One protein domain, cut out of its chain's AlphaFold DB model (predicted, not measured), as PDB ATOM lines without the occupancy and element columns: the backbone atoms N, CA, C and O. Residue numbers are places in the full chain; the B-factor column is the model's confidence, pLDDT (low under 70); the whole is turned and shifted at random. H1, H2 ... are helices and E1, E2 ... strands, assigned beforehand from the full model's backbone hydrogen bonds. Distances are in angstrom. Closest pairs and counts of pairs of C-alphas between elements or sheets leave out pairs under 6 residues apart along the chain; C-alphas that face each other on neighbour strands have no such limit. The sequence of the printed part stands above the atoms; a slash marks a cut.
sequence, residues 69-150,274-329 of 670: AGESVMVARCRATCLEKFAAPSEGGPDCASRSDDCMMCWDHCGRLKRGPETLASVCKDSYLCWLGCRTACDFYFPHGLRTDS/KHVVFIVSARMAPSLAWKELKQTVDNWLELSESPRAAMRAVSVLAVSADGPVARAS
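This is residues 69 to 150 and 274 to 329 of the 670 residues of the protein "uncharacterized protein LOC113206310" of Frankliniella occidentalis (UniProt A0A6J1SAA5). Three helices, H1, H2 and H4, make a bundle with short H3 beside H2, and from it a strongly twisted sheet of four strands reaches away along the longest axis. H1 packs on one face of the sheet near one end of its strands; E3 and the short H5 lie toward the other end. The 138 printed residues hold H1 H2 H3 H4 E1 E2 E3 H5 E4 E5 along the chain, a mixed class of helices and strands. The sheet, order E2 E1 E4 E5, is all antiparallel. The whole is compact, with a radius of gyration of the C-alphas of 15.8 A and spans of 47 by 42 by 25 A.

H1, residues 70 to 86, and H2, residues 101 to 115, form a helical hairpin: they touch, closest C-alphas Phe 86 and Cys 103 at 5.3 A, opposite ways at a shallow tilt of 9 degrees. H2 is the hub, touching three helices. Its residues 109 to 113 touch H3, residues 117 to 123, in a second hairpin, closest C-alphas Arg 112 and Leu 120 at 6.7 A. H4, residues 132 to 144, touches H2 with residues 132 to 137, closest C-alphas Asp 102 and Gly 133 at 4.0 A; the tilt of 37 degrees is only just steep. H1, H2 and H4 are a bundle, helices side by side. H1 makes two layers, a helix on one face of a sheet, with E2, residues 290 to 296, E1, residues 277 to 284, E4, residues 311 to 320, and E5, residues 323 to 329. Its height over the sheet is 6.9 A, and on the local plane it stands at 41 degrees to E4, slantwise to the strands. N 278 and O 296 of hairpin E1 and E2 are 2.8 A apart, N 279 and O 317 of E1 and E4 2.9 A, and N 318 and O 326 of hairpin E4 and E5 2.9 A. H5, residues 305 to 310, only grazes the sheet. E3, residues 300 to 303, pairs with no named strand. Every O i to N i+4 pair is within hydrogen-bond range in H1; it is 8 of 11 in H2, 2 of 3 in H3, 7 of 9 in H4 and 1 of 2 in H5.

H1 runs 24.4 A from C-alpha 70 at (155.420, 130.130, 149.327). H2 measures 21.4 A, H4 19.1 A, E1 22.1 A and E4 26.3 A. E5 ends at C-alpha 329, (145.427, 116.766, 150.399).

The farthest C-alphas, Tyr 128 and Ala 309, are 46.9 A apart. Residues 151 to 273 are not printed; the gap is 35.5 A. The link H1 to H2 is long. Residues 89 to 92 and 145 to 150 have pLDDT under 70.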
ATOM      1  N   ALA A  69     154.856 125.745 147.578       73.06
ATOM      2  CA  ALA A  69     155.881 126.781 147.480       73.06
ATOM      3  C   ALA A  69     155.314 128.176 147.807       73.06
ATOM      4  O   ALA A  69     154.338 128.619 147.195       73.06
ATOM      5  N   GLY A  70     155.944 128.879 148.756       81.81
ATOM      6  CA  GLY A  70     155.420 130.130 149.327       81.81
ATOM      7  C   GLY A  70     155.146 131.238 148.303       81.81
ATOM      8  O   GLY A  70     154.228 132.030 148.486       81.81
ATOM      9  N   GLU A  71     155.870 131.244 147.183       84.56
ATOM     10  CA  GLU A  71     155.615 132.113 146.027       84.56
ATOM     11  C   GLU A  71     154.179 131.973 145.485       84.56
ATOM     12  O   GLU A  71     153.512 132.973 145.226       84.56
ATOM     13  N   SER A  72     153.662 130.744 145.385       86.75
ATOM     14  CA  SER A  72     152.291 130.476 144.938       86.75
ATOM     15  C   SER A  72     151.257 131.046 145.917       86.75
ATOM     16  O   SER A  72     150.275 131.669 145.507       86.75
ATOM     17  N   VAL A  73     151.531 130.941 147.223       91.44
ATOM     18  CA  VAL A  73     150.699 131.531 148.288       91.44
ATOM     19  C   VAL A  73     150.673 133.059 148.185       91.44
ATOM     20  O   VAL A  73     149.614 133.662 148.354       91.44
ATOM     21  N   MET A  74     151.798 133.695 147.840       92.06
ATOM     22  CA  MET A  74     151.860 135.143 147.600       92.06
ATOM     23  C   MET A  74     151.051 135.567 146.366       92.06
ATOM     24  O   MET A  74     150.326 136.559 146.434       92.06
ATOM     25  N   VAL A  75     151.108 134.802 145.267       93.50
ATOM     26  CA  VAL A  75     150.276 135.033 144.066       93.50
ATOM     27  C   VAL A  75     148.786 134.926 144.400       93.50
ATOM     28  O   VAL A  75     148.011 135.812 144.036       93.50
ATOM     29  N   ALA A  76     148.379 133.879 145.119       93.75
ATOM     30  CA  ALA A  76     146.980 133.660 145.483       93.75
ATOM     31  C   ALA A  76     146.459 134.714 146.471       93.75
ATOM     32  O   ALA A  76     145.339 135.193 146.321       93.75
ATOM     33  N   ARG A  77     147.288 135.150 147.430       95.31
ATOM     34  CA  ARG A  77     146.961 136.242 148.361       95.31
ATOM     35  C   ARG A  77     146.799 137.585 147.634       95.31
ATOM     36  O   ARG A  77     145.842 138.316 147.897       95.31
ATOM     37  N   CYS A  78     147.691 137.882 146.687       96.00
ATOM     38  CA  CYS A  78     147.587 139.039 145.791       96.00
ATOM     39  C   CYS A  78     146.259 139.005 145.017       96.00
ATOM     40  O   CYS A  78     145.507 139.978 145.012       96.00
ATOM     41  N   ARG A  79     145.909 137.844 144.451       95.38
ATOM     42  CA  ARG A  79     144.652 137.619 143.722       95.38
ATOM     43  C   ARG A  79     143.404 137.741 144.593       95.38
ATOM     44  O   ARG A  79     142.469 138.418 144.184       95.38
ATOM     45  N   ALA A  80     143.403 137.194 145.805       94.94
ATOM     46  CA  ALA A  80     142.317 137.405 146.762       94.94
ATOM     47  C   ALA A  80     142.142 138.898 147.110       94.94
ATOM     48  O   ALA A  80     141.018 139.379 147.210       94.94
ATOM     49  N   THR A  81     143.242 139.659 147.181       95.31
ATOM     50  CA  THR A  81     143.210 141.123 147.369       95.31
ATOM     51  C   THR A  81     142.648 141.857 146.139       95.31
ATOM     52  O   THR A  81     141.957 142.863 146.291       95.31
ATOM     53  N   CYS A  82     142.888 141.361 144.916       95.31
ATOM     54  CA  CYS A  82     142.216 141.864 143.711       95.31
ATOM     55  C   CYS A  82     140.698 141.654 143.792       95.31
ATOM     56  O   CYS A  82     139.938 142.580 143.518       95.31
ATOM     57  N   LEU A  83     140.260 140.459 144.201       93.75
ATOM     58  CA  LEU A  83     138.841 140.140 144.352       93.75
ATOM     59  C   LEU A  83     138.180 141.035 145.404       93.75
ATOM     60  O   LEU A  83     137.257 141.760 145.065       93.75
ATOM     61  N   GLU A  84     138.711 141.105 146.627       92.75
ATOM     62  CA  GLU A  84     138.162 141.956 147.702       92.75
ATOM     63  C   GLU A  84     138.072 143.456 147.337       92.75
ATOM     64  O   GLU A  84     137.337 144.203 147.984       92.75
ATOM     65  N   LYS A  85     138.798 143.912 146.304       93.50
ATOM     66  CA  LYS A  85     138.789 145.305 145.830       93.50
ATOM     67  C   LYS A  85     137.931 145.554 144.584       93.50
ATOM     68  O   LYS A  85     137.380 146.646 144.457       93.50
ATOM     69  N   PHE A  86     137.848 144.595 143.660       92.69
ATOM     70  CA  PHE A  86     137.200 144.765 142.348       92.69
ATOM     71  C   PHE A  86     135.972 143.873 142.134       92.69
ATOM     72  O   PHE A  86     135.116 144.195 141.309       92.69
ATOM     73  N   ALA A  87     135.842 142.779 142.882       87.25
ATOM     74  CA  ALA A  87     134.629 141.982 142.923       87.25
ATOM     75  C   ALA A  87     133.624 142.651 143.877       87.25
ATOM     76  O   ALA A  87     133.533 142.318 145.053       87.25
ATOM     77  N   ALA A  88     132.853 143.611 143.356       76.69
ATOM     78  CA  ALA A  88     131.720 144.201 144.075       76.69
ATOM     79  C   ALA A  88     130.768 143.103 144.612       76.69
ATOM     80  O   ALA A  88     130.657 142.055 143.984       76.69
ATOM     81  N   PRO A  89     130.022 143.299 145.712       69.56
ATOM     82  CA  PRO A  89     129.180 142.248 146.308       69.56
ATOM     83  C   PRO A  89     127.911 141.888 145.494       69.56
ATOM     84  O   PRO A  89     126.926 141.430 146.060       69.56
ATOM     85  N   SER A  90     127.914 142.106 144.175       64.50
ATOM     86  CA  SER A  90     126.890 141.634 143.243       64.50
ATOM     87  C   SER A  90     126.908 140.108 143.101       64.50
ATOM     88  O   SER A  90     127.951 139.459 143.205       64.50
ATOM     89  N   GLU A  91     125.736 139.543 142.827       66.31
ATOM     90  CA  GLU A  91     125.420 138.115 142.992       66.31
ATOM     91  C   GLU A  91     126.103 137.190 141.963       66.31
ATOM     92  O   GLU A  91     126.295 136.002 142.215       66.31
ATOM     93  N   GLY A  92     126.532 137.726 140.816       62.28
ATOM     94  CA  GLY A  92     127.124 136.954 139.718       62.28
ATOM     95  C   GLY A  92     128.582 136.533 139.937       62.28
ATOM     96  O   GLY A  92     129.469 137.129 139.330       62.28
ATOM     97  N   GLY A  93     128.824 135.533 140.794       72.44
ATOM     98  CA  GLY A  93     130.045 134.697 140.864       72.44
ATOM     99  C   GLY A  93     131.368 135.375 141.295       72.44
ATOM    100  O   GLY A  93     131.584 136.545 141.013       72.44
ATOM    101  N   PRO A  94     132.311 134.673 141.954       73.94
ATOM    102  CA  PRO A  94     133.543 135.280 142.480       73.94
ATOM    103  C   PRO A  94     134.640 135.591 141.434       73.94
ATOM    104  O   PRO A  94     135.759 135.917 141.824       73.94
ATOM    105  N   ASP A  95     134.364 135.498 140.130       80.25
ATOM    106  CA  ASP A  95     135.352 135.649 139.051       80.25
ATOM    107  C   ASP A  95     135.690 137.096 138.678       80.25
ATOM    108  O   ASP A  95     134.812 137.940 138.523       80.25
ATOM    109  N   CYS A  96     136.964 137.367 138.369       85.44
ATOM    110  CA  CYS A  96     137.344 138.620 137.702       85.44
ATOM    111  C   CYS A  96     136.831 138.721 136.253       85.44
ATOM    112  O   CYS A  96     136.614 139.831 135.768       85.44
ATOM    113  N   ALA A  97     136.651 137.585 135.568       82.06
ATOM    114  CA  ALA A  97     136.434 137.515 134.120       82.06
ATOM    115  C   ALA A  97     135.144 138.201 133.631       82.06
ATOM    116  O   ALA A  97     135.086 138.640 132.486       82.06
ATOM    117  N   SER A  98     134.125 138.313 134.485       78.44
ATOM    118  CA  SER A  98     132.820 138.908 134.164       78.44
ATOM    119  C   SER A  98     132.621 140.325 134.720       78.44
ATOM    120  O   SER A  98     131.553 140.903 134.529       78.44
ATOM    121  N   ARG A  99     133.603 140.879 135.453       78.75
ATOM    122  CA  ARG A  99     133.363 141.999 136.386       78.75
ATOM    123  C   ARG A  99     134.027 143.318 136.019       78.75
ATOM    124  O   ARG A  99     133.369 144.351 136.067       78.75
ATOM    125  N   SER A 100     135.327 143.320 135.729       90.44
ATOM    126  CA  SER A 100     136.043 144.527 135.285       90.44
ATOM    127  C   SER A 100     137.436 144.215 134.750       90.44
ATOM    128  O   SER A 100     138.136 143.339 135.271       90.44
ATOM    129  N   ASP A 101     137.877 145.020 133.782       93.12
ATOM    130  CA  ASP A 101     139.242 144.979 133.250       93.12
ATOM    131  C   ASP A 101     140.285 145.188 134.359       93.12
ATOM    132  O   ASP A 101     141.315 144.521 134.370       93.12
ATOM    133  N   ASP A 102     140.006 146.048 135.346       95.06
ATOM    134  CA  ASP A 102     140.878 146.245 136.512       95.06
ATOM    135  C   ASP A 102     141.025 144.978 137.373       95.06
ATOM    136  O   ASP A 102     142.131 144.694 137.844       95.06
ATOM    137  N   CYS A 103     139.966 144.177 137.546       95.25
ATOM    138  CA  CYS A 103     140.065 142.891 138.244       95.25
ATOM    139  C   CYS A 103     140.990 141.939 137.477       95.25
ATOM    140  O   CYS A 103     141.937 141.400 138.055       95.25
ATOM    141  N   MET A 104     140.768 141.781 136.166       94.25
ATOM    142  CA  MET A 104     141.554 140.866 135.335       94.25
ATOM    143  C   MET A 104     143.016 141.325 135.186       94.25
ATOM    144  O   MET A 104     143.937 140.523 135.349       94.25
ATOM    145  N   MET A 105     143.260 142.626 135.001       94.50
ATOM    146  CA  MET A 105     144.606 143.204 135.030       94.50
ATOM    147  C   MET A 105     145.295 142.941 136.372       94.50
ATOM    148  O   MET A 105     146.439 142.493 136.391       94.50
ATOM    149  N   CYS A 106     144.618 143.170 137.502       96.38
ATOM    150  CA  CYS A 106     145.171 142.867 138.824       96.38
ATOM    151  C   CYS A 106     145.529 141.375 138.950       96.38
ATOM    152  O   CYS A 106     146.646 141.030 139.340       96.38
ATOM    153  N   TRP A 107     144.620 140.488 138.533       95.25
ATOM    154  CA  TRP A 107     144.780 139.033 138.564       95.25
ATOM    155  C   TRP A 107     145.981 138.532 137.747       95.25
ATOM    156  O   TRP A 107     146.714 137.639 138.198       95.25
ATOM    157  N   ASP A 108     146.223 139.125 136.579       94.88
ATOM    158  CA  ASP A 108     147.362 138.809 135.714       94.88
ATOM    159  C   ASP A 108     148.669 139.444 136.195       94.88
ATOM    160  O   ASP A 108     149.716 138.794 136.145       94.88
ATOM    161  N   HIS A 109     148.642 140.671 136.725       94.75
ATOM    162  CA  HIS A 109     149.820 141.288 137.339       94.75
ATOM    163  C   HIS A 109     150.276 140.523 138.592       94.75
ATOM    164  O   HIS A 109     151.470 140.263 138.735       94.75
ATOM    165  N   CYS A 110     149.349 140.038 139.425       95.12
ATOM    166  CA  CYS A 110     149.657 139.074 140.485       95.12
ATOM    167  C   CYS A 110     150.243 137.767 139.919       95.12
ATOM    168  O   CYS A 110     151.215 137.240 140.455       95.12
ATOM    169  N   GLY A 111     149.713 137.257 138.801       92.50
ATOM    170  CA  GLY A 111     150.247 136.069 138.121       92.50
ATOM    171  C   GLY A 111     151.686 136.227 137.602       92.50
ATOM    172  O   GLY A 111     152.417 135.239 137.511       92.50
ATOM    173  N   ARG A 112     152.128 137.457 137.303       91.69
ATOM    174  CA  ARG A 112     153.507 137.755 136.864       91.69
ATOM    175  C   ARG A 112     154.544 137.661 137.983       91.69
ATOM    176  O   ARG A 112     155.707 137.438 137.660       91.69
ATOM    177  N   LEU A 113     154.149 137.742 139.260       83.69
ATOM    178  CA  LEU A 113     155.062 137.584 140.407       83.69
ATOM    179  C   LEU A 113     155.913 136.308 140.275       83.69
ATOM    180  O   LEU A 113     157.135 136.371 140.361       83.69
ATOM    181  N   LYS A 114     155.259 135.191 139.924       85.94
ATOM    182  CA  LYS A 114     155.853 133.855 139.727       85.94
ATOM    183  C   LYS A 114     156.806 133.732 138.523       85.94
ATOM    184  O   LYS A 114     157.393 132.682 138.289       85.94
ATOM    185  N   ARG A 115     156.921 134.770 137.686       85.81
ATOM    186  CA  ARG A 115     157.790 134.775 136.491       85.81
ATOM    187  C   ARG A 115     159.041 135.639 136.648       85.81
ATOM    188  O   ARG A 115     159.869 135.642 135.743       85.81
ATOM    189  N   GLY A 116     159.176 136.367 137.756       83.44
ATOM    190  CA  GLY A 116     160.315 137.244 138.005       83.44
ATOM    191  C   GLY A 116     159.885 138.584 138.611       83.44
ATOM    192  O   GLY A 116     159.349 139.411 137.862       83.44
ATOM    193  N   PRO A 117     160.149 138.847 139.911       80.62
ATOM    194  CA  PRO A 117     159.794 140.106 140.583       80.62
ATOM    195  C   PRO A 117     160.242 141.365 139.820       80.62
ATOM    196  O   PRO A 117     159.482 142.324 139.699       80.62
ATOM    197  N   GLU A 118     161.431 141.326 139.213       85.69
ATOM    198  CA  GLU A 118     162.020 142.406 138.405       85.69
ATOM    199  C   GLU A 118     161.099 142.901 137.274       85.69
ATOM    200  O   GLU A 118     161.020 144.102 137.006       85.69
ATOM    201  N   THR A 119     160.361 141.989 136.628       84.50
ATOM    202  CA  THR A 119     159.473 142.323 135.499       84.50
ATOM    203  C   THR A 119     158.195 143.036 135.929       84.50
ATOM    204  O   THR A 119     157.593 143.745 135.124       84.50
ATOM    205  N   LEU A 120     157.784 142.868 137.189       85.88
ATOM    206  CA  LEU A 120     156.686 143.624 137.778       85.88
ATOM    207  C   LEU A 120     157.205 144.930 138.392       85.88
ATOM    208  O   LEU A 120     156.562 145.963 138.237       85.88
ATOM    209  N   ALA A 121     158.391 144.918 139.011       87.25
ATOM    210  CA  ALA A 121     159.006 146.089 139.637       87.25
ATOM    211  C   ALA A 121     159.191 147.275 138.671       87.25
ATOM    212  O   ALA A 121     158.959 148.415 139.068       87.25
ATOM    213  N   SER A 122     159.541 147.025 137.402       89.62
ATOM    214  CA  SER A 122     159.637 148.074 136.375       89.62
ATOM    215  C   SER A 122     158.276 148.698 136.037       89.62
ATOM    216  O   SER A 122     158.143 149.921 136.046       89.62
ATOM    217  N   VAL A 123     157.233 147.883 135.840       90.62
ATOM    218  CA  VAL A 123     155.856 148.367 135.622       90.62
ATOM    219  C   VAL A 123     155.335 149.121 136.853       90.62
ATOM    220  O   VAL A 123     154.701 150.164 136.723       90.62
ATOM    221  N   CYS A 124     155.675 148.654 138.056       92.75
ATOM    222  CA  CYS A 124     155.361 149.324 139.318       92.75
ATOM    223  C   CYS A 124     156.197 150.590 139.588       92.75
ATOM    224  O   CYS A 124     155.964 151.259 140.593       92.75
ATOM    225  N   LYS A 125     157.155 150.941 138.724       91.81
ATOM    226  CA  LYS A 125     157.878 152.223 138.767       91.81
ATOM    227  C   LYS A 125     157.155 153.280 137.921       91.81
ATOM    228  O   LYS A 125     157.008 154.432 138.336       91.81
ATOM    229  N   ASP A 126     156.607 152.861 136.783       91.81
ATOM    230  CA  ASP A 126     155.960 153.721 135.793       91.81
ATOM    231  C   ASP A 126     154.457 153.917 136.062       91.81
ATOM    232  O   ASP A 126     153.580 153.315 135.445       91.81
ATOM    233  N   SER A 127     154.150 154.862 136.959       85.50
ATOM    234  CA  SER A 127     152.777 155.239 137.371       85.50
ATOM    235  C   SER A 127     151.782 155.589 136.249       85.50
ATOM    236  O   SER A 127     150.585 155.652 136.513       85.50
ATOM    237  N   TYR A 128     152.253 155.832 135.023       91.06
ATOM    238  CA  TYR A 128     151.426 156.133 133.850       91.06
ATOM    239  C   TYR A 128     151.077 154.891 133.008       91.06
ATOM    240  O   TYR A 128     150.142 154.954 132.217       91.06
ATOM    241  N   LEU A 129     151.797 153.773 133.187       89.56
ATOM    242  CA  LEU A 129     151.499 152.471 132.568       89.56
ATOM    243  C   LEU A 129     150.601 151.592 133.451       89.56
ATOM    244  O   LEU A 129     150.114 150.555 133.010       89.56
ATOM    245  N   CYS A 130     150.420 151.973 134.716       93.81
ATOM    246  CA  CYS A 130     149.846 151.111 135.738       93.81
ATOM    247  C   CYS A 130     148.432 151.571 136.131       93.81
ATOM    248  O   CYS A 130     148.250 152.382 137.044       93.81
ATOM    249  N   TRP A 131     147.429 151.034 135.424       94.50
ATOM    250  CA  TRP A 131     145.997 151.179 135.733       94.50
ATOM    251  C   TRP A 131     145.647 150.696 137.153       94.50
ATOM    252  O   TRP A 131     146.473 150.093 137.838       94.50
ATOM    253  N   LEU A 132     144.422 150.954 137.622       95.56
ATOM    254  CA  LEU A 132     144.028 150.715 139.015       95.56
ATOM    255  C   LEU A 132     144.189 149.236 139.429       95.56
ATOM    256  O   LEU A 132     144.627 148.959 140.552       95.56
ATOM    257  N   GLY A 133     143.942 148.301 138.509       95.88
ATOM    258  CA  GLY A 133     144.230 146.875 138.641       95.88
ATOM    259  C   GLY A 133     145.717 146.579 138.845       95.88
ATOM    260  O   GLY A 133     146.106 146.068 139.896       95.88
ATOM    261  N   CYS A 134     146.566 146.984 137.889       96.12
ATOM    262  CA  CYS A 134     148.032 146.894 137.996       96.12
ATOM    263  C   CYS A 134     148.538 147.478 139.323       96.12
ATOM    264  O   CYS A 134     149.289 146.836 140.060       96.12
ATOM    265  N   ARG A 135     148.071 148.681 139.669       95.62
ATOM    266  CA  ARG A 135     148.515 149.412 140.852       95.62
ATOM    267  C   ARG A 135     148.141 148.696 142.141       95.62
ATOM    268  O   ARG A 135     148.895 148.764 143.100       95.62
ATOM    269  N   THR A 136     147.035 147.959 142.157       95.88
ATOM    270  CA  THR A 136     146.648 147.124 143.303       95.88
ATOM    271  C   THR A 136     147.619 145.961 143.505       95.88
ATOM    272  O   THR A 136     148.049 145.729 144.633       95.88
ATOM    273  N   ALA A 137     148.041 145.292 142.428       95.69
ATOM    274  CA  ALA A 137     149.083 144.265 142.503       95.69
ATOM    275  C   ALA A 137     150.447 144.855 142.930       95.69
ATOM    276  O   ALA A 137     151.162 144.246 143.724       95.69
ATOM    277  N   CYS A 138     150.787 146.070 142.485       94.69
ATOM    278  CA  CYS A 138     151.988 146.789 142.929       94.69
ATOM    279  C   CYS A 138     151.936 147.223 144.407       94.69
ATOM    280  O   CYS A 138     152.916 147.070 145.136       94.69
ATOM    281  N   ASP A 139     150.793 147.736 144.868       94.31
ATOM    282  CA  ASP A 139     150.571 148.141 146.262       94.31
ATOM    283  C   ASP A 139     150.582 146.929 147.213       94.31
ATOM    284  O   ASP A 139     150.984 147.066 148.367       94.31
ATOM    285  N   PHE A 140     150.225 145.734 146.725       93.50
ATOM    286  CA  PHE A 140     150.452 144.460 147.418       93.50
ATOM    287  C   PHE A 140     151.935 144.035 147.401       93.50
ATOM    288  O   PHE A 140     152.458 143.543 148.398       93.50
ATOM    289  N   TYR A 141     152.635 144.234 146.282       88.81
ATOM    290  CA  TYR A 141     154.030 143.826 146.097       88.81
ATOM    291  C   TYR A 141     155.018 144.576 147.006       88.81
ATOM    292  O   TYR A 141     155.855 143.950 147.662       88.81
ATOM    293  N   PHE A 142     154.932 145.910 147.070       87.56
ATOM    294  CA  PHE A 142     155.941 146.731 147.757       87.56
ATOM    295  C   PHE A 142     156.105 146.443 149.267       87.56
ATOM    296  O   PHE A 142     157.254 146.359 149.709       87.56
ATOM    297  N   PRO A 143     155.039 146.257 150.077       85.00
ATOM    298  CA  PRO A 143     155.171 145.934 151.503       85.00
ATOM    299  C   PRO A 143     155.791 144.559 151.783       85.00
ATOM    300  O   PRO A 143     156.277 144.325 152.887       85.00
ATOM    301  N   HIS A 144     155.776 143.647 150.807       80.62
ATOM    302  CA  HIS A 144     156.211 142.260 150.973       80.62
ATOM    303  C   HIS A 144     157.690 142.010 150.625       80.62
ATOM    304  O   HIS A 144     158.107 140.865 150.490       80.62
ATOM    305  N   GLY A 145     158.507 143.067 150.542       64.00
ATOM    306  CA  GLY A 145     159.973 142.955 150.582       64.00
ATOM    307  C   GLY A 145     160.643 142.405 149.318       64.00
ATOM    308  O   GLY A 145     161.851 142.214 149.313       64.00
ATOM    309  N   LEU A 146     159.892 142.195 148.233       60.88
ATOM    310  CA  LEU A 146     160.432 141.773 146.932       60.88
ATOM    311  C   LEU A 146     161.100 142.924 146.145       60.88
ATOM    312  O   LEU A 146     161.674 142.704 145.080       60.88
ATOM    313  N   ARG A 147     161.064 144.158 146.668       59.47
ATOM    314  CA  ARG A 147     161.895 145.270 146.183       59.47
ATOM    315  C   ARG A 147     163.349 144.977 146.551       59.47
ATOM    316  O   ARG A 147     163.708 145.043 147.721       59.47
ATOM    317  N   THR A 148     164.177 144.680 145.553       53.81
ATOM    318  CA  THR A 148     165.629 144.581 145.718       53.81
ATOM    319  C   THR A 148     166.186 145.909 146.245       53.81
ATOM    320  O   THR A 148     165.797 146.982 145.776       53.81
ATOM    321  N   ASP A 149     167.103 145.858 147.219       50.00
ATOM    322  CA  ASP A 149     167.633 147.058 147.895       50.00
ATOM    323  C   ASP A 149     168.275 148.073 146.927       50.00
ATOM    324  O   ASP A 149     168.314 149.272 147.204       50.00
ATOM    325  N   SER A 150     168.714 147.602 145.753       57.12
ATOM    326  CA  SER A 150     169.185 148.395 144.609       57.12
ATOM    327  C   SER A 150     168.256 149.552 144.219       57.12
ATOM    328  O   SER A 150     168.731 150.590 143.763       57.12
ATOM    329  N   LYS A 274     134.925 137.603 152.558       87.25
ATOM    330  CA  LYS A 274     136.335 137.342 152.256       87.25
ATOM    331  C   LYS A 274     136.429 136.431 151.049       87.25
ATOM    332  O   LYS A 274     135.960 135.294 151.099       87.25
ATOM    333  N   HIS A 275     137.046 136.924 149.985       91.31
ATOM    334  CA  HIS A 275     137.241 136.130 148.784       91.31
ATOM    335  C   HIS A 275     138.359 135.109 149.015       91.31
ATOM    336  O   HIS A 275     139.386 135.401 149.630       91.31
ATOM    337  N   VAL A 276     138.138 133.891 148.526       93.56
ATOM    338  CA  VAL A 276     139.062 132.766 148.666       93.56
ATOM    339  C   VAL A 276     139.510 132.332 147.277       93.56
ATOM    340  O   VAL A 276     138.691 132.108 146.393       93.56
ATOM    341  N   VAL A 277     140.821 132.211 147.100       94.50
ATOM    342  CA  VAL A 277     141.459 131.628 145.922       94.50
ATOM    343  C   VAL A 277     141.987 130.253 146.311       94.50
ATOM    344  O   VAL A 277     142.761 130.117 147.261       94.50
ATOM    345  N   PHE A 278     141.578 129.230 145.573       95.25
ATOM    346  CA  PHE A 278     142.046 127.861 145.730       95.25
ATOM    347  C   PHE A 278     143.243 127.623 144.809       95.25
ATOM    348  O   PHE A 278     143.122 127.673 143.584       95.25
ATOM    349  N   ILE A 279     144.405 127.343 145.397       95.06
ATOM    350  CA  ILE A 279     145.573 126.831 144.676       95.06
ATOM    351  C   ILE A 279     145.436 125.315 144.606       95.06
ATOM    352  O   ILE A 279     145.493 124.654 145.644       95.06
ATOM    353  N   VAL A 280     145.300 124.758 143.404       95.25
ATOM    354  CA  VAL A 280     145.336 123.306 143.198       95.25
ATOM    355  C   VAL A 280     146.705 122.910 142.666       95.25
ATOM    356  O   VAL A 280     147.109 123.326 141.579       95.25
ATOM    357  N   SER A 281     147.411 122.087 143.433       94.69
ATOM    358  CA  SER A 281     148.695 121.488 143.062       94.69
ATOM    359  C   SER A 281     148.574 119.970 143.027       94.69
ATOM    360  O   SER A 281     147.856 119.390 143.839       94.69
ATOM    361  N   ALA A 282     149.311 119.317 142.134       95.31
ATOM    362  CA  ALA A 282     149.368 117.864 142.050       95.31
ATOM    363  C   ALA A 282     150.803 117.341 141.987       95.31
ATOM    364  O   ALA A 282     151.703 117.990 141.448       95.31
ATOM    365  N   ARG A 283     151.003 116.144 142.535       93.75
ATOM    366  CA  ARG A 283     152.260 115.402 142.488       93.75
ATOM    367  C   ARG A 283     152.232 114.490 141.268       93.75
ATOM    368  O   ARG A 283     151.484 113.510 141.246       93.75
ATOM    369  N   MET A 284     152.999 114.842 140.240       92.69
ATOM    370  CA  MET A 284     152.973 114.150 138.946       92.69
ATOM    371  C   MET A 284     154.005 113.018 138.909       92.69
ATOM    372  O   MET A 284     155.179 113.234 139.229       92.69
ATOM    373  N   ALA A 285     153.601 111.833 138.458       90.69
ATOM    374  CA  ALA A 285     154.528 110.773 138.071       90.69
ATOM    375  C   ALA A 285     155.212 111.112 136.726       90.69
ATOM    376  O   ALA A 285     154.589 111.749 135.874       90.69
ATOM    377  N   PRO A 286     156.484 110.722 136.509       89.25
ATOM    378  CA  PRO A 286     157.416 110.144 137.483       89.25
ATOM    379  C   PRO A 286     158.081 111.198 138.390       89.25
ATOM    380  O   PRO A 286     158.823 110.846 139.295       89.25
ATOM    381  N   SER A 287     157.853 112.493 138.143       83.81
ATOM    382  CA  SER A 287     158.693 113.585 138.657       83.81
ATOM    383  C   SER A 287     158.754 113.765 140.180       83.81
ATOM    384  O   SER A 287     159.679 114.426 140.644       83.81
ATOM    385  N   LEU A 288     157.771 113.255 140.939       85.56
ATOM    386  CA  LEU A 288     157.553 113.444 142.392       85.56
ATOM    387  C   LEU A 288     157.444 114.901 142.889       85.56
ATOM    388  O   LEU A 288     156.922 115.140 143.975       85.56
ATOM    389  N   ALA A 289     157.856 115.884 142.093       90.38
ATOM    390  CA  ALA A 289     157.678 117.298 142.358       90.38
ATOM    391  C   ALA A 289     156.195 117.698 142.331       90.38
ATOM    392  O   ALA A 289     155.392 117.209 141.529       90.38
ATOM    393  N   TRP A 290     155.849 118.653 143.190       91.50
ATOM    394  CA  TRP A 290     154.533 119.273 143.207       91.50
ATOM    395  C   TRP A 290     154.437 120.355 142.134       91.50
ATOM    396  O   TRP A 290     155.171 121.344 142.152       91.50
ATOM    397  N   LYS A 291     153.505 120.169 141.201       93.00
ATOM    398  CA  LYS A 291     153.200 121.106 140.124       93.00
ATOM    399  C   LYS A 291     151.852 121.767 140.391       93.00
ATOM    400  O   LYS A 291     150.829 121.096 140.485       93.00
ATOM    401  N   GLU A 292     151.852 123.090 140.483       93.56
ATOM    402  CA  GLU A 292     150.624 123.889 140.483       93.56
ATOM    403  C   GLU A 292     149.889 123.696 139.146       93.56
ATOM    404  O   GLU A 292     150.485 123.899 138.084       93.56
ATOM    405  N   LEU A 293     148.622 123.276 139.199       93.44
ATOM    406  CA  LEU A 293     147.787 123.001 138.026       93.44
ATOM    407  C   LEU A 293     146.981 124.237 137.611       93.44
ATOM    408  O   LEU A 293     147.089 124.695 136.477       93.44
ATOM    409  N   LYS A 294     146.187 124.785 138.539       93.50
ATOM    410  CA  LYS A 294     145.365 125.991 138.353       93.50
ATOM    411  C   LYS A 294     145.180 126.696 139.701       93.50
ATOM    412  O   LYS A 294     145.135 126.051 140.748       93.50
ATOM    413  N   GLN A 295     145.035 128.019 139.656       92.81
ATOM    414  CA  GLN A 295     144.407 128.794 140.727       92.81
ATOM    415  C   GLN A 295     142.998 129.175 140.274       92.81
ATOM    416  O   GLN A 295     142.837 129.656 139.151       92.81
ATOM    417  N   THR A 296     141.994 128.939 141.113       93.44
ATOM    418  CA  THR A 296     140.578 129.159 140.779       93.44
ATOM    419  C   THR A 296     139.840 129.764 141.972       93.44
ATOM    420  O   THR A 296     140.334 129.706 143.099       93.44
ATOM    421  N   VAL A 297     138.685 130.374 141.727       92.12
ATOM    422  CA  VAL A 297     137.792 130.906 142.776       92.12
ATOM    423  C   VAL A 297     136.635 129.958 143.095       92.12
ATOM    424  O   VAL A 297     136.071 130.012 144.186       92.12
ATOM    425  N   ASP A 298     136.319 129.065 142.161       91.94
ATOM    426  CA  ASP A 298     135.351 127.981 142.303       91.94
ATOM    427  C   ASP A 298     135.706 127.008 143.433       91.94
ATOM    428  O   ASP A 298     136.878 126.736 143.696       91.94
ATOM    429  N   ASN A 299     134.696 126.361 144.013       91.19
ATOM    430  CA  ASN A 299     134.864 125.183 144.873       91.19
ATOM    431  C   ASN A 299     135.097 123.875 144.081       91.19
ATOM    432  O   ASN A 299     134.984 122.786 144.645       91.19
ATOM    433  N   TRP A 300     135.398 123.950 142.782       92.56
ATOM    434  CA  TRP A 300     135.606 122.798 141.904       92.56
ATOM    435  C   TRP A 300     136.676 123.070 140.837       92.56
ATOM    436  O   TRP A 300     137.063 124.208 140.579       92.56
ATOM    437  N   LEU A 301     137.165 122.006 140.205       92.44
ATOM    438  CA  LEU A 301     138.102 122.073 139.089       92.44
ATOM    439  C   LEU A 301     137.805 120.978 138.062       92.44
ATOM    440  O   LEU A 301     137.775 119.799 138.399       92.44
ATOM    441  N   GLU A 302     137.638 121.347 136.795       91.81
ATOM    442  CA  GLU A 302     137.746 120.393 135.687       91.81
ATOM    443  C   GLU A 302     139.223 120.113 135.387       91.81
ATOM    444  O   GLU A 302     140.033 121.031 135.237       91.81
ATOM    445  N   LEU A 303     139.570 118.828 135.304       90.00
ATOM    446  CA  LEU A 303     140.887 118.348 134.893       90.00
ATOM    447  C   LEU A 303     140.721 117.411 133.699       90.00
ATOM    448  O   LEU A 303     139.900 116.494 133.731       90.00
ATOM    449  N   SER A 304     141.528 117.619 132.661       89.69
ATOM    450  CA  SER A 304     141.585 116.705 131.524       89.69
ATOM    451  C   SER A 304     142.185 115.348 131.918       89.69
ATOM    452  O   SER A 304     142.939 115.219 132.889       89.69
ATOM    453  N   GLU A 305     141.833 114.317 131.151       88.19
ATOM    454  CA  GLU A 305     142.182 112.912 131.412       88.19
ATOM    455  C   GLU A 305     143.704 112.681 131.501       88.19
ATOM    456  O   GLU A 305     144.177 111.996 132.407       88.19
ATOM    457  N   SER A 306     144.482 113.302 130.603       87.75
ATOM    458  CA  SER A 306     145.940 113.119 130.509       87.75
ATOM    459  C   SER A 306     146.694 113.541 131.787       87.75
ATOM    460  O   SER A 306     147.436 112.714 132.324       87.75
ATOM    461  N   PRO A 307     146.486 114.750 132.355       87.00
ATOM    462  CA  PRO A 307     146.950 115.062 133.704       87.00
ATOM    463  C   PRO A 307     146.476 114.047 134.746       87.00
ATOM    464  O   PRO A 307     147.293 113.577 135.534       87.00
ATOM    465  N   ARG A 308     145.186 113.678 134.738       88.94
ATOM    466  CA  ARG A 308     144.584 112.804 135.760       88.94
ATOM    467  C   ARG A 308     145.247 111.430 135.836       88.94
ATOM    468  O   ARG A 308     145.516 110.974 136.942       88.94
ATOM    469  N   ALA A 309     145.571 110.816 134.699       90.06
ATOM    470  CA  ALA A 309     146.265 109.526 134.641       90.06
ATOM    471  C   ALA A 309     147.682 109.555 135.254       90.06
ATOM    472  O   ALA A 309     148.172 108.531 135.724       90.06
ATOM    473  N   ALA A 310     148.335 110.723 135.279       91.62
ATOM    474  CA  ALA A 310     149.686 110.903 135.810       91.62
ATOM    475  C   ALA A 310     149.738 111.513 137.230       91.62
ATOM    476  O   ALA A 310     150.830 111.661 137.789       91.62
ATOM    477  N   MET A 311     148.600 111.868 137.840       94.62
ATOM    478  CA  MET A 311     148.557 112.352 139.227       94.62
ATOM    479  C   MET A 311     148.693 111.195 140.223       94.62
ATOM    480  O   MET A 311     147.964 110.213 140.145       94.62
ATOM    481  N   ARG A 312     149.585 111.343 141.209       93.94
ATOM    482  CA  ARG A 312     149.700 110.443 142.376       93.94
ATOM    483  C   ARG A 312     149.174 111.065 143.671       93.94
ATOM    484  O   ARG A 312     148.841 110.344 144.604       93.94
ATOM    485  N   ALA A 313     149.083 112.392 143.736       94.00
ATOM    486  CA  ALA A 313     148.456 113.118 144.837       94.00
ATOM    487  C   ALA A 313     147.970 114.496 144.369       94.00
ATOM    488  O   ALA A 313     148.536 115.067 143.435       94.00
ATOM    489  N   VAL A 314     146.958 115.041 145.041       94.88
ATOM    490  CA  VAL A 314     146.417 116.393 144.838       94.88
ATOM    491  C   VAL A 314     146.359 117.102 146.187       94.88
ATOM    492  O   VAL A 314     145.937 116.519 147.181       94.88
ATOM    493  N   SER A 315     146.761 118.372 146.236       94.56
ATOM    494  CA  SER A 315     146.608 119.238 147.403       94.56
ATOM    495  C   SER A 315     145.953 120.550 146.989       94.56
ATOM    496  O   SER A 315     146.350 121.178 146.006       94.56
ATOM    497  N   VAL A 316     144.941 120.949 147.757       95.56
ATOM    498  CA  VAL A 316     144.193 122.194 147.578       95.56
ATOM    499  C   VAL A 316     144.487 123.095 148.771       95.56
ATOM    500  O   VAL A 316     144.286 122.700 149.922       95.56
ATOM    501  N   LEU A 317     144.974 124.306 148.505       95.12
ATOM    502  CA  LEU A 317     145.211 125.334 149.517       95.12
ATOM    503  C   LEU A 317     144.263 126.511 149.273       95.12
ATOM    504  O   LEU A 317     144.365 127.189 148.253       95.12
ATOM    505  N   ALA A 318     143.363 126.760 150.219       95.25
ATOM    506  CA  ALA A 318     142.481 127.921 150.220       95.25
ATOM    507  C   ALA A 318     143.224 129.133 150.806       95.25
ATOM    508  O   ALA A 318     143.748 129.052 151.919       95.25
ATOM    509  N   VAL A 319     143.264 130.254 150.083       95.38
ATOM    510  CA  VAL A 319     144.001 131.476 150.453       95.38
ATOM    511  C   VAL A 319     143.093 132.700 150.313       95.38
ATOM    512  O   VAL A 319     142.477 132.888 149.271       95.38
ATOM    513  N   SER A 320     143.023 133.546 151.341       95.25
ATOM    514  CA  SER A 320     142.367 134.865 151.303       95.25
ATOM    515  C   SER A 320     143.404 135.993 151.314       95.25
ATOM    516  O   SER A 320     144.608 135.735 151.392       95.25
ATOM    517  N   ALA A 321     142.970 137.259 151.293       92.44
ATOM    518  CA  ALA A 321     143.879 138.404 151.408       92.44
ATOM    519  C   ALA A 321     144.623 138.474 152.764       92.44
ATOM    520  O   ALA A 321     145.660 139.136 152.868       92.44
ATOM    521  N   ASP A 322     144.166 137.749 153.794       93.25
ATOM    522  CA  ASP A 322     144.886 137.590 155.069       93.25
ATOM    523  C   ASP A 322     146.035 136.565 154.986       93.25
ATOM    524  O   ASP A 322     147.024 136.690 155.714       93.25
ATOM    525  N   GLY A 323     145.927 135.564 154.105       92.69
ATOM    526  CA  GLY A 323     146.844 134.426 154.007       92.69
ATOM    527  C   GLY A 323     146.121 133.081 153.812       92.69
ATOM    528  O   GLY A 323     144.942 133.060 153.458       92.69
ATOM    529  N   PRO A 324     146.808 131.938 154.006       93.50
ATOM    530  CA  PRO A 324     146.189 130.618 153.899       93.50
ATOM    531  C   PRO A 324     145.116 130.408 154.979       93.50
ATOM    532  O   PRO A 324     145.350 130.639 156.165       93.50
ATOM    533  N   VAL A 325     143.938 129.956 154.548       95.06
ATOM    534  CA  VAL A 325     142.713 129.801 155.352       95.06
ATOM    535  C   VAL A 325     142.501 128.347 155.764       95.06
ATOM    536  O   VAL A 325     142.192 128.060 156.919       95.06
ATOM    537  N   ALA A 326     142.656 127.426 154.813       94.31
ATOM    538  CA  ALA A 326     142.454 125.996 155.004       94.31
ATOM    539  C   ALA A 326     143.255 125.206 153.966       94.31
ATOM    540  O   ALA A 326     143.635 125.734 152.917       94.31
ATOM    541  N   ARG A 327     143.502 123.927 154.251       93.56
ATOM    542  CA  ARG A 327     144.281 123.047 153.387       93.56
ATOM    543  C   ARG A 327     143.707 121.635 153.376       93.56
ATOM    544  O   ARG A 327     143.327 121.128 154.426       93.56
ATOM    545  N   ALA A 328     143.716 121.014 152.203       93.75
ATOM    546  CA  ALA A 328     143.432 119.601 152.002       93.75
ATOM    547  C   ALA A 328     144.526 118.940 151.149       93.75
ATOM    548  O   ALA A 328     145.205 119.591 150.342       93.75
ATOM    549  N   SER A 329     144.668 117.631 151.300       93.00
ATOM    550  CA  SER A 329     145.427 116.766 150.399       93.00
ATOM    551  C   SER A 329     144.771 115.394 150.341       93.00
ATOM    552  O   SER A 329     144.179 114.942 151.317       93.00
TER     553      SER A 329